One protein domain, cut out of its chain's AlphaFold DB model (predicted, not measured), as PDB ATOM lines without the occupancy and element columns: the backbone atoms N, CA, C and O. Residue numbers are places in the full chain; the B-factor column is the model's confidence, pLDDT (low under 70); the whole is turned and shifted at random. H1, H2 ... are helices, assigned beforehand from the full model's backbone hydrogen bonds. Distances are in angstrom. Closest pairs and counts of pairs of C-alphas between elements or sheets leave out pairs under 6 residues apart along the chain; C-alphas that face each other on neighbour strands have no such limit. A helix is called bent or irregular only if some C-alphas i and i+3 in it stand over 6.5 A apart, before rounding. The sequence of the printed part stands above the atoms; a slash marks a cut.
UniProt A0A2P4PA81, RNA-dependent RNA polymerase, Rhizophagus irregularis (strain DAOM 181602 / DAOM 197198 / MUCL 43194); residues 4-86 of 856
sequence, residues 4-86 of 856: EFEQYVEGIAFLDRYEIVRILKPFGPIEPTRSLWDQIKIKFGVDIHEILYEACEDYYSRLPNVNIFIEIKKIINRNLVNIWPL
ATOM      1  N   GLU A   4     -25.856 -44.273 -62.150       72.31
ATOM      2  CA  GLU A   4     -24.709 -43.547 -61.581       72.31
ATOM      3  C   GLU A   4     -24.519 -43.733 -60.062       72.31
ATOM      4  O   GLU A   4     -23.410 -43.537 -59.547       72.31
ATOM      5  N   PHE A   5     -25.576 -44.141 -59.350       72.31
ATOM      6  CA  PHE A   5     -25.551 -44.358 -57.905       72.31
ATOM      7  C   PHE A   5     -25.465 -45.833 -57.499       72.31
ATOM      8  O   PHE A   5     -25.285 -46.120 -56.317       72.31
ATOM      9  N   GLU A   6     -25.522 -46.776 -58.447       73.06
ATOM     10  CA  GLU A   6     -25.466 -48.212 -58.130       73.06
ATOM     11  C   GLU A   6     -24.147 -48.610 -57.450       73.06
ATOM     12  O   GLU A   6     -24.156 -49.393 -56.503       73.06
ATOM     13  N   GLN A   7     -23.031 -47.984 -57.838       77.12
ATOM     14  CA  GLN A   7     -21.714 -48.189 -57.215       77.12
ATOM     15  C   GLN A   7     -21.672 -47.841 -55.713       77.12
ATOM     16  O   GLN A   7     -20.826 -48.348 -54.983       77.12
ATOM     17  N   TYR A   8     -22.557 -46.958 -55.233       77.12
ATOM     18  CA  TYR A   8     -22.591 -46.549 -53.823       77.12
ATOM     19  C   TYR A   8     -23.339 -47.547 -52.942       77.12
ATOM     20  O   TYR A   8     -23.172 -47.526 -51.724       77.12
ATOM     21  N   VAL A   9     -24.149 -48.415 -53.551       76.75
ATOM     22  CA  VAL A   9     -24.940 -49.434 -52.854       76.75
ATOM     23  C   VAL A   9     -24.481 -50.857 -53.155       76.75
ATOM     24  O   VAL A   9     -25.178 -51.824 -52.839       76.75
ATOM     25  N   GLU A  10     -23.311 -51.001 -53.768       75.38
ATOM     26  CA  GLU A  10     -22.696 -52.298 -54.008       75.38
ATOM     27  C   GLU A  10     -22.389 -52.992 -52.669       75.38
ATOM     28  O   GLU A  10     -21.827 -52.397 -51.749       75.38
ATOM     29  N   GLY A  11     -22.809 -54.252 -52.527       76.31
ATOM     30  CA  GLY A  11     -22.641 -55.025 -51.290       76.31
ATOM     31  C   GLY A  11     -23.594 -54.655 -50.143       76.31
ATOM     32  O   GLY A  11     -23.543 -55.292 -49.091       76.31
ATOM     33  N   ILE A  12     -24.482 -53.674 -50.334       82.62
ATOM     34  CA  ILE A  12     -25.509 -53.302 -49.356       82.62
ATOM     35  C   ILE A  12     -26.705 -54.272 -49.442       82.62
ATOM     36  O   ILE A  12     -27.127 -54.673 -50.532       82.62
ATOM     37  N   ALA A  13     -27.280 -54.648 -48.291       86.06
ATOM     38  CA  ALA A  13     -28.432 -55.547 -48.238       86.06
ATOM     39  C   ALA A  13     -29.675 -54.927 -48.906       86.06
ATOM     40  O   ALA A  13     -29.839 -53.709 -48.981       86.06
ATOM     41  N   PHE A  14     -30.597 -55.762 -49.395       88.25
ATOM     42  CA  PHE A  14     -31.779 -55.261 -50.101       88.25
ATOM     43  C   PHE A  14     -32.665 -54.348 -49.238       88.25
ATOM     44  O   PHE A  14     -33.167 -53.348 -49.747       88.25
ATOM     45  N   LEU A  15     -32.820 -54.652 -47.944       89.00
ATOM     46  CA  LEU A  15     -33.585 -53.823 -47.007       89.00
ATOM     47  C   LEU A  15     -33.084 -52.371 -46.975       89.00
ATOM     48  O   LEU A  15     -33.879 -51.442 -47.099       89.00
ATOM     49  N   ASP A  16     -31.769 -52.182 -46.882       88.25
ATOM     50  CA  ASP A  16     -31.141 -50.861 -46.904       88.25
ATOM     51  C   ASP A  16     -31.368 -50.161 -48.254       88.25
ATOM     52  O   ASP A  16     -31.765 -48.998 -48.302       88.25
ATOM     53  N   ARG A  17     -31.188 -50.882 -49.373       89.56
ATOM     54  CA  ARG A  17     -31.422 -50.333 -50.723       89.56
ATOM     55  C   ARG A  17     -32.868 -49.881 -50.915       89.56
ATOM     56  O   ARG A  17     -33.106 -48.854 -51.552       89.56
ATOM     57  N   TYR A  18     -33.826 -50.632 -50.375       90.62
ATOM     58  CA  TYR A  18     -35.238 -50.269 -50.397       90.62
ATOM     59  C   TYR A  18     -35.497 -48.980 -49.604       90.62
ATOM     60  O   TYR A  18     -36.136 -48.074 -50.136       90.62
ATOM     61  N   GLU A  19     -34.960 -48.863 -48.385       89.56
ATOM     62  CA  GLU A  19     -35.119 -47.660 -47.553       89.56
ATOM     63  C   GLU A  19     -34.518 -46.412 -48.199       89.56
ATOM     64  O   GLU A  19     -35.168 -45.366 -48.247       89.56
ATOM     65  N   ILE A  20     -33.322 -46.539 -48.775       90.44
ATOM     66  CA  ILE A  20     -32.681 -45.455 -49.522       90.44
ATOM     67  C   ILE A  20     -33.588 -45.009 -50.678       90.44
ATOM     68  O   ILE A  20     -33.916 -43.833 -50.795       90.44
ATOM     69  N   VAL A  21     -34.052 -45.942 -51.517       90.06
ATOM     70  CA  VAL A  21     -34.917 -45.607 -52.664       90.06
ATOM     71  C   VAL A  21     -36.244 -44.995 -52.224       90.06
ATOM     72  O   VAL A  21     -36.769 -44.134 -52.923       90.06
ATOM     73  N   ARG A  22     -36.784 -45.420 -51.083       91.75
ATOM     74  CA  ARG A  22     -38.046 -44.916 -50.544       91.75
ATOM     75  C   ARG A  22     -37.940 -43.474 -50.036       91.75
ATOM     76  O   ARG A  22     -38.887 -42.716 -50.218       91.75
ATOM     77  N   ILE A  23     -36.830 -43.108 -49.392       91.62
ATOM     78  CA  ILE A  23     -36.634 -41.784 -48.769       91.62
ATOM     79  C   ILE A  23     -36.093 -40.752 -49.767       91.62
ATOM     80  O   ILE A  23     -36.409 -39.561 -49.672       91.62
ATOM     81  N   LEU A  24     -35.309 -41.195 -50.748       90.88
ATOM     82  CA  LEU A  24     -34.790 -40.326 -51.797       90.88
ATOM     83  C   LEU A  24     -35.815 -40.112 -52.921       90.88
ATOM     84  O   LEU A  24     -36.705 -40.933 -53.165       90.88
ATOM     85  N   LYS A  25     -35.664 -39.014 -53.664       88.88
ATOM     86  CA  LYS A  25     -36.413 -38.799 -54.904       88.88
ATOM     87  C   LYS A  25     -36.144 -39.933 -55.909       88.88
ATOM     88  O   LYS A  25     -35.011 -40.404 -56.022       88.88
ATOM     89  N   PRO A  26     -37.167 -40.372 -56.670       85.56
ATOM     90  CA  PRO A  26     -38.467 -39.716 -56.850       85.56
ATOM     91  C   PRO A  26     -39.556 -40.101 -55.834       85.56
ATOM     92  O   PRO A  26     -40.645 -39.540 -55.917       85.56
ATOM     93  N   PHE A  27     -39.314 -41.044 -54.917       87.94
ATOM     94  CA  PHE A  27     -40.357 -41.525 -54.000       87.94
ATOM     95  C   PHE A  27     -40.501 -40.646 -52.760       87.94
ATOM     96  O   PHE A  27     -41.618 -40.287 -52.388       87.94
ATOM     97  N   GLY A  28     -39.379 -40.304 -52.130       88.75
ATOM     98  CA  GLY A  28     -39.345 -39.447 -50.956       88.75
ATOM     99  C   GLY A  28     -38.888 -38.018 -51.273       88.75
ATOM    100  O   GLY A  28     -38.620 -37.677 -52.427       88.75
ATOM    101  N   PRO A  29     -38.824 -37.147 -50.255       89.12
ATOM    102  CA  PRO A  29     -38.560 -35.723 -50.443       89.12
ATOM    103  C   PRO A  29     -37.074 -35.389 -50.635       89.12
ATOM    104  O   PRO A  29     -36.755 -34.294 -51.102       89.12
ATOM    105  N   ILE A  30     -36.171 -36.303 -50.268       92.06
ATOM    106  CA  ILE A  30     -34.742 -36.016 -50.137       92.06
ATOM    107  C   ILE A  30     -34.028 -36.133 -51.484       92.06
ATOM    108  O   ILE A  30     -34.166 -37.118 -52.207       92.06
ATOM    109  N   GLU A  31     -33.232 -35.121 -51.822       90.75
ATOM    110  CA  GLU A  31     -32.434 -35.123 -53.048       90.75
ATOM    111  C   GLU A  31     -31.211 -36.052 -52.923       90.75
ATOM    112  O   GLU A  31     -30.468 -35.958 -51.939       90.75
ATOM    113  N   PRO A  32     -30.936 -36.910 -53.925       88.25
ATOM    114  CA  PRO A  32     -29.783 -37.810 -53.934       88.25
ATOM    115  C   PRO A  32     -28.474 -37.049 -54.232       88.25
ATOM    116  O   PRO A  32     -27.941 -37.089 -55.339       88.25
ATOM    117  N   THR A  33     -27.943 -36.317 -53.249       88.38
ATOM    118  CA  THR A  33     -26.684 -35.560 -53.399       88.38
ATOM    119  C   THR A  33     -25.447 -36.444 -53.221       88.38
ATOM    120  O   THR A  33     -25.474 -37.409 -52.461       88.38
ATOM    121  N   ARG A  34     -24.316 -36.083 -53.852       84.81
ATOM    122  CA  ARG A  34     -23.036 -36.801 -53.666       84.81
ATOM    123  C   ARG A  34     -22.607 -36.876 -52.198       84.81
ATOM    124  O   ARG A  34     -22.189 -37.935 -51.763       84.81
ATOM    125  N   SER A  35     -22.790 -35.794 -51.435       87.38
ATOM    126  CA  SER A  35     -22.479 -35.756 -49.996       87.38
ATOM    127  C   SER A  35     -23.265 -36.807 -49.206       87.38
ATOM    128  O   SER A  35     -22.691 -37.529 -48.398       87.38
ATOM    129  N   LEU A  36     -24.571 -36.933 -49.473       88.12
ATOM    130  CA  LEU A  36     -25.408 -37.934 -48.813       88.12
ATOM    131  C   LEU A  36     -24.984 -39.358 -49.198       88.12
ATOM    132  O   LEU A  36     -24.870 -40.226 -48.340       88.12
ATOM    133  N   TRP A  37     -24.683 -39.588 -50.477       87.12
ATOM    134  CA  TRP A  37     -24.172 -40.878 -50.941       87.12
ATOM    135  C   TRP A  37     -22.811 -41.235 -50.341       87.12
ATOM    136  O   TRP A  37     -22.602 -42.390 -49.984       87.12
ATOM    137  N   ASP A  38     -21.908 -40.266 -50.180       86.12
ATOM    138  CA  ASP A  38     -20.611 -40.469 -49.532       86.12
ATOM    139  C   ASP A  38     -20.760 -40.815 -48.040       86.12
ATOM    140  O   ASP A  38     -19.967 -41.600 -47.527       86.12
ATOM    141  N   GLN A  39     -21.787 -40.293 -47.355       86.25
ATOM    142  CA  GLN A  39     -22.115 -40.676 -45.972       86.25
ATOM    143  C   GLN A  39     -22.693 -42.093 -45.879       86.25
ATOM    144  O   GLN A  39     -22.368 -42.828 -44.951       86.25
ATOM    145  N   ILE A  40     -23.533 -42.485 -46.843       86.12
ATOM    146  CA  ILE A  40     -24.117 -43.834 -46.923       86.12
ATOM    147  C   ILE A  40     -23.053 -44.873 -47.313       86.12
ATOM    148  O   ILE A  40     -23.135 -46.038 -46.918       86.12
ATOM    149  N   LYS A  41     -22.036 -44.470 -48.078       80.56
ATOM    150  CA  LYS A  41     -20.977 -45.350 -48.573       80.56
ATOM    151  C   LYS A  41     -20.282 -46.070 -47.406       80.56
ATOM    152  O   LYS A  41     -19.722 -45.431 -46.524       80.56
ATOM    153  N   ILE A  42     -20.268 -47.409 -47.438       78.12
ATOM    154  CA  ILE A  42     -19.657 -48.300 -46.418       78.12
ATOM    155  C   ILE A  42     -20.461 -48.378 -45.096       78.12
ATOM    156  O   ILE A  42     -20.025 -49.013 -44.136       78.12
ATOM    157  N   LYS A  43     -21.655 -47.781 -45.024       83.94
ATOM    158  CA  LYS A  43     -22.580 -47.943 -43.893       83.94
ATOM    159  C   LYS A  43     -23.574 -49.071 -44.143       83.94
ATOM    160  O   LYS A  43     -23.802 -49.468 -45.281       83.94
ATOM    161  N   PHE A  44     -24.151 -49.595 -43.063       80.94
ATOM    162  CA  PHE A  44     -25.123 -50.687 -43.101       80.94
ATOM    163  C   PHE A  44     -26.101 -50.543 -41.944       80.94
ATOM    164  O   PHE A  44     -25.714 -50.127 -40.851       80.94
ATOM    165  N   GLY A  45     -27.345 -50.965 -42.134       80.88
ATOM    166  CA  GLY A  45     -28.237 -51.125 -41.002       80.88
ATOM    167  C   GLY A  45     -28.681 -49.825 -40.357       80.88
ATOM    168  O   GLY A  45     -29.106 -48.880 -41.020       80.88
ATOM    169  N   VAL A  46     -28.583 -49.811 -39.030       80.06
ATOM    170  CA  VAL A  46     -29.005 -48.692 -38.183       80.06
ATOM    171  C   VAL A  46     -28.275 -47.401 -38.561       80.06
ATOM    172  O   VAL A  46     -28.916 -46.360 -38.632       80.06
ATOM    173  N   ASP A  47     -26.995 -47.479 -38.934       83.62
ATOM    174  CA  ASP A  47     -26.220 -46.320 -39.393       83.62
ATOM    175  C   ASP A  47     -26.855 -45.644 -40.625       83.62
ATOM    176  O   ASP A  47     -26.919 -44.420 -40.699       83.62
ATOM    177  N   ILE A  48     -27.353 -46.424 -41.598       85.00
ATOM    178  CA  ILE A  48     -28.047 -45.868 -42.776       85.00
ATOM    179  C   ILE A  48     -29.361 -45.213 -42.347       85.00
ATOM    180  O   ILE A  48     -29.703 -44.134 -42.831       85.00
ATOM    181  N   HIS A  49     -30.096 -45.855 -41.438       84.19
ATOM    182  CA  HIS A  49     -31.346 -45.315 -40.913       84.19
ATOM    183  C   HIS A  49     -31.140 -43.960 -40.220       84.19
ATOM    184  O   HIS A  49     -31.914 -43.038 -40.468       84.19
ATOM    185  N   GLU A  50     -30.091 -43.819 -39.406       84.25
ATOM    186  CA  GLU A  50     -29.745 -42.566 -38.723       84.25
ATOM    187  C   GLU A  50     -29.396 -41.453 -39.718       84.25
ATOM    188  O   GLU A  50     -29.967 -40.367 -39.637       84.25
ATOM    189  N   ILE A  51     -28.564 -41.739 -40.725       88.31
ATOM    190  CA  ILE A  51     -28.205 -40.765 -41.773       88.31
ATOM    191  C   ILE A  51     -29.449 -40.275 -42.528       88.31
ATOM    192  O   ILE A  51     -29.618 -39.078 -42.773       88.31
ATOM    193  N   LEU A  52     -30.345 -41.194 -42.910       87.94
ATOM    194  CA  LEU A  52     -31.585 -40.839 -43.607       87.94
ATOM    195  C   LEU A  52     -32.540 -40.053 -42.697       87.94
ATOM    196  O   LEU A  52     -33.223 -39.142 -43.168       87.94
ATOM    197  N   TYR A  53     -32.564 -40.372 -41.400       86.12
ATOM    198  CA  TYR A  53     -33.331 -39.640 -40.396       86.12
ATOM    199  C   TYR A  53     -32.853 -38.193 -40.250       86.12
ATOM    200  O   TYR A  53     -33.669 -37.273 -40.349       86.12
ATOM    201  N   GLU A  54     -31.545 -37.983 -40.101       87.25
ATOM    202  CA  GLU A  54     -30.938 -36.651 -40.031       87.25
ATOM    203  C   GLU A  54     -31.223 -35.838 -41.299       87.25
ATOM    204  O   GLU A  54     -31.653 -34.689 -41.215       87.25
ATOM    205  N   ALA A  55     -31.094 -36.451 -42.482       89.25
ATOM    206  CA  ALA A  55     -31.410 -35.790 -43.747       89.25
ATOM    207  C   ALA A  55     -32.881 -35.332 -43.827       89.25
ATOM    208  O   ALA A  55     -33.172 -34.257 -44.364       89.25
ATOM    209  N   CYS A  56     -33.816 -36.120 -43.286       88.94
ATOM    210  CA  CYS A  56     -35.223 -35.737 -43.186       88.94
ATOM    211  C   CYS A  56     -35.467 -34.611 -42.172       88.94
ATOM    212  O   CYS A  56     -36.194 -33.673 -42.504       88.94
ATOM    213  N   GLU A  57     -34.862 -34.653 -40.979       85.12
ATOM    214  CA  GLU A  57     -34.936 -33.542 -40.010       85.12
ATOM    215  C   GLU A  57     -34.419 -32.231 -40.609       85.12
ATOM    216  O   GLU A  57     -35.084 -31.192 -40.528       85.12
ATOM    217  N   ASP A  58     -33.282 -32.289 -41.293       87.31
ATOM    218  CA  ASP A  58     -32.680 -31.155 -41.986       87.31
ATOM    219  C   ASP A  58     -33.567 -30.599 -43.104       87.31
ATOM    220  O   ASP A  58     -33.649 -29.385 -43.297       87.31
ATOM    221  N   TYR A  59     -34.236 -31.467 -43.864       90.12
ATOM    222  CA  TYR A  59     -35.149 -31.044 -44.922       90.12
ATOM    223  C   TYR A  59     -36.375 -30.325 -44.350       90.12
ATOM    224  O   TYR A  59     -36.692 -29.208 -44.767       90.12
ATOM    225  N   TYR A  60     -37.044 -30.935 -43.369       87.75
ATOM    226  CA  TYR A  60     -38.280 -30.395 -42.808       87.75
ATOM    227  C   TYR A  60     -38.061 -29.157 -41.939       87.75
ATOM    228  O   TYR A  60     -38.917 -28.275 -41.929       87.75
ATOM    229  N   SER A  61     -36.907 -29.033 -41.278       84.50
ATOM    230  CA  SER A  61     -36.555 -27.834 -40.503       84.50
ATOM    231  C   SER A  61     -36.378 -26.574 -41.355       84.50
ATOM    232  O   SER A  61     -36.527 -25.463 -40.845       84.50
ATOM    233  N   ARG A  62     -36.099 -26.718 -42.658       87.25
ATOM    234  CA  ARG A  62     -35.958 -25.596 -43.603       87.25
ATOM    235  C   ARG A  62     -37.288 -25.152 -44.216       87.25
ATOM    236  O   ARG A  62     -37.329 -24.095 -44.848       87.25
ATOM    237  N   LEU A  63     -38.357 -25.937 -44.070       86.56
ATOM    238  CA  LEU A  63     -39.663 -25.614 -44.637       86.56
ATOM    239  C   LEU A  63     -40.486 -24.749 -43.666       86.56
ATOM    240  O   LEU A  63     -40.663 -25.122 -42.506       86.56
ATOM    241  N   PRO A  64     -41.034 -23.605 -44.116       81.56
ATOM    242  CA  PRO A  64     -41.896 -22.787 -43.273       81.56
ATOM    243  C   PRO A  64     -43.243 -23.486 -43.046       81.56
ATOM    244  O   PRO A  64     -43.798 -24.085 -43.964       81.56
ATOM    245  N   ASN A  65     -43.802 -23.347 -41.840       75.19
ATOM    246  CA  ASN A  65     -45.129 -23.857 -41.463       75.19
ATOM    247  C   ASN A  65     -45.293 -25.385 -41.569       75.19
ATOM    248  O   ASN A  65     -46.406 -25.870 -41.770       75.19
ATOM    249  N   VAL A  66     -44.205 -26.148 -41.428       76.94
ATOM    250  CA  VAL A  66     -44.259 -27.613 -41.412       76.94
ATOM    251  C   VAL A  66     -44.062 -28.150 -40.004       76.94
ATOM    252  O   VAL A  66     -43.155 -27.760 -39.271       76.94
ATOM    253  N   ASN A  67     -44.912 -29.103 -39.646       75.38
ATOM    254  CA  ASN A  67     -44.765 -29.863 -38.428       75.38
ATOM    255  C   ASN A  67     -43.757 -31.002 -38.629       75.38
ATOM    256  O   ASN A  67     -44.103 -32.065 -39.146       75.38
ATOM    257  N   ILE A  68     -42.508 -30.766 -38.221       75.75
ATOM    258  CA  ILE A  68     -41.389 -31.707 -38.393       75.75
ATOM    259  C   ILE A  68     -41.738 -33.092 -37.829       75.75
ATOM    260  O   ILE A  68     -41.478 -34.105 -38.472       75.75
ATOM    261  N   PHE A  69     -42.373 -33.144 -36.654       70.12
ATOM    262  CA  PHE A  69     -42.727 -34.403 -36.002       70.12
ATOM    263  C   PHE A  69     -43.721 -35.224 -36.832       70.12
ATOM    264  O   PHE A  69     -43.511 -36.420 -37.043       70.12
ATOM    265  N   ILE A  70     -44.778 -34.581 -37.336       74.19
ATOM    266  CA  ILE A  70     -45.811 -35.244 -38.142       74.19
ATOM    267  C   ILE A  70     -45.223 -35.754 -39.460       74.19
ATOM    268  O   ILE A  70     -45.466 -36.899 -39.844       74.19
ATOM    269  N   GLU A  71     -44.443 -34.930 -40.155       81.75
ATOM    270  CA  GLU A  71     -43.918 -35.295 -41.470       81.75
ATOM    271  C   GLU A  71     -42.855 -36.394 -41.399       81.75
ATOM    272  O   GLU A  71     -42.893 -37.349 -42.177       81.75
ATOM    273  N   ILE A  72     -41.963 -36.339 -40.409       77.06
ATOM    274  CA  ILE A  72     -40.982 -37.405 -40.197       77.06
ATOM    275  C   ILE A  72     -41.671 -38.713 -39.841       77.06
ATOM    276  O   ILE A  72     -41.291 -39.744 -40.384       77.06
ATOM    277  N   LYS A  73     -42.713 -38.692 -39.001       71.62
ATOM    278  CA  LYS A  73     -43.467 -39.904 -38.653       71.62
ATOM    279  C   LYS A  73     -44.056 -40.594 -39.888       71.62
ATOM    280  O   LYS A  73     -44.099 -41.821 -39.938       71.62
ATOM    281  N   LYS A  74     -44.494 -39.829 -40.892       74.38
ATOM    282  CA  LYS A  74     -45.038 -40.387 -42.142       74.38
ATOM    283  C   LYS A  74     -43.976 -41.090 -42.986       74.38
ATOM    284  O   LYS A  74     -44.304 -42.011 -43.727       74.38
ATOM    285  N   ILE A  75     -42.719 -40.654 -42.897       75.75
ATOM    286  CA  ILE A  75     -41.652 -41.108 -43.795       75.75
ATOM    287  C   ILE A  75     -40.687 -42.063 -43.107       75.75
ATOM    288  O   ILE A  75     -40.250 -43.012 -43.739       75.75
ATOM    289  N   ILE A  76     -40.326 -41.881 -41.846       74.44
ATOM    290  CA  ILE A  76     -39.330 -42.726 -41.183       74.44
ATOM    291  C   ILE A  76     -39.951 -43.368 -39.956       74.44
ATOM    292  O   ILE A  76     -40.284 -42.710 -38.973       74.44
ATOM    293  N   ASN A  77     -40.064 -44.693 -40.007       68.50
ATOM    294  CA  ASN A  77     -40.493 -45.481 -38.866       68.50
ATOM    295  C   ASN A  77     -39.291 -45.721 -37.947       68.50
ATOM    296  O   ASN A  77     -38.414 -46.499 -38.295       68.50
ATOM    297  N   ARG A  78     -39.243 -45.106 -36.763       60.56
ATOM    298  CA  ARG A  78     -38.118 -45.285 -35.820       60.56
ATOM    299  C   ARG A  78     -37.967 -46.714 -35.282       60.56
ATOM    300  O   ARG A  78     -36.890 -47.084 -34.829       60.56
ATOM    301  N   ASN A  79     -39.010 -47.542 -35.355       60.09
ATOM    302  CA  ASN A  79     -38.945 -48.944 -34.919       60.09
ATOM    303  C   ASN A  79     -38.226 -49.853 -35.927       60.09
ATOM    304  O   ASN A  79     -38.018 -51.037 -35.652       60.09
ATOM    305  N   LEU A  80     -37.818 -49.294 -37.070       67.69
ATOM    306  CA  LEU A  80     -37.025 -49.955 -38.096       67.69
ATOM    307  C   LEU A  80     -35.772 -50.617 -37.518       67.69
ATOM    308  O   LEU A  80     -35.493 -51.744 -37.897       67.69
ATOM    309  N   VAL A  81     -35.108 -50.021 -36.522       65.75
ATOM    310  CA  VAL A  81     -33.928 -50.582 -35.825       65.75
ATOM    311  C   VAL A  81     -34.101 -52.058 -35.420       65.75
ATOM    312  O   VAL A  81     -33.159 -52.844 -35.502       65.75
ATOM    313  N   ASN A  82     -35.318 -52.475 -35.061       67.12
ATOM    314  CA  ASN A  82     -35.616 -53.847 -34.639       67.12
ATOM    315  C   ASN A  82     -35.797 -54.844 -35.803       67.12
ATOM    316  O   ASN A  82     -35.803 -56.057 -35.587       67.12
ATOM    317  N   ILE A  83     -35.917 -54.358 -37.041       75.50
ATOM    318  CA  ILE A  83     -36.153 -55.152 -38.258       75.50
ATOM    319  C   ILE A  83     -34.840 -55.663 -38.876       75.50
ATOM    320  O   ILE A  83     -34.805 -56.786 -39.378       75.50
ATOM    321  N   TRP A  84     -33.736 -54.911 -38.806       77.31
ATOM    322  CA  TRP A  84     -32.452 -55.330 -39.402       77.31
ATOM    323  C   TRP A  84     -31.870 -56.608 -38.790       77.31
ATOM    324  O   TRP A  84     -31.424 -57.477 -39.540       77.31
ATOM    325  N   PRO A  85     -31.912 -56.818 -37.460       76.19
ATOM    326  CA  PRO A  85     -31.503 -58.099 -36.890       76.19
ATOM    327  C   PRO A  85     -32.338 -59.277 -37.419       76.19
ATOM    328  O   PRO A  85     -31.845 -60.403 -37.495       76.19
ATOM    329  N   LEU A  86     -33.601 -59.032 -37.791       72.94
ATOM    330  CA  LEU A  86     -34.506 -60.049 -38.323       72.94
ATOM    331  C   LEU A  86     -34.254 -60.370 -39.793       72.94
ATOM    332  O   LEU A  86     -34.353 -61.543 -40.152       72.94
TER     333      LEU A  86
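What this domain is: This is residues 4 to 86 of the 856 residues of the protein "RNA-dependent RNA polymerase" of Rhizophagus irregularis (strain DAOM 181602 / DAOM 197198 / MUCL 43194) (UniProt A0A2P4PA81). One long helix, H4, runs through the middle, with H2 side by side with it and H5 folding back on it after a turn whose residues 61 to 67 stick out. H1 packs on H3, far from the middle. The printed part has 83 residues with six named helices, H1 to H6 in order, and no named strand, an all-helix class. It is compact, with a radius of gyration of the C-alphas of 12.7 A, and spans 40 by 30 by 18 A.

Where its parts are: Find C-alpha 4 at (-24.709, -43.547, -61.581), where H1, residues 4 to 8, begins; it is irregular, C-alphas 4 and 7 being 7.0 A apart. Next come H2, residues 14 to 23, 14.4 A long, and H3, residues 34 to 40. H4, residues 46 to 61, starts at C-alpha 46 (-29.005, -48.692, -38.183) and runs 22.3 A. H5 holds residues 68 to 75. H6, residues 78 to 82, is only just irregular, with C-alphas 78 and 81 6.8 A apart, and it ends at C-alpha 82 (-35.616, -53.847, -34.639).

How they stand to each other: Start from H4, the hub, touching four helices. With residues 48 to 52 alone it touches H2, the same way at a shallow tilt of 2 degrees; their closest C-alphas, Asp 16 and Ile 48, are 7.2 A apart. H5 touches H4, opposite ways at a steep tilt of 48 degrees, closest at C-alphas Tyr 60 and Ile 68, 5.6 A. Every O i to N i+4 pair is within hydrogen-bond range in H2, H3, H4 and H5; H1 and H6 each have 0 of 1, and 1 of 2 O i to N i+3 pairs.

The domain as a whole: The C-alphas farthest apart, Gly 11 and Asn 65, are 39.7 A apart. The printed part has no cut, and no link is long. Residues 77 to 82 have pLDDT under 70.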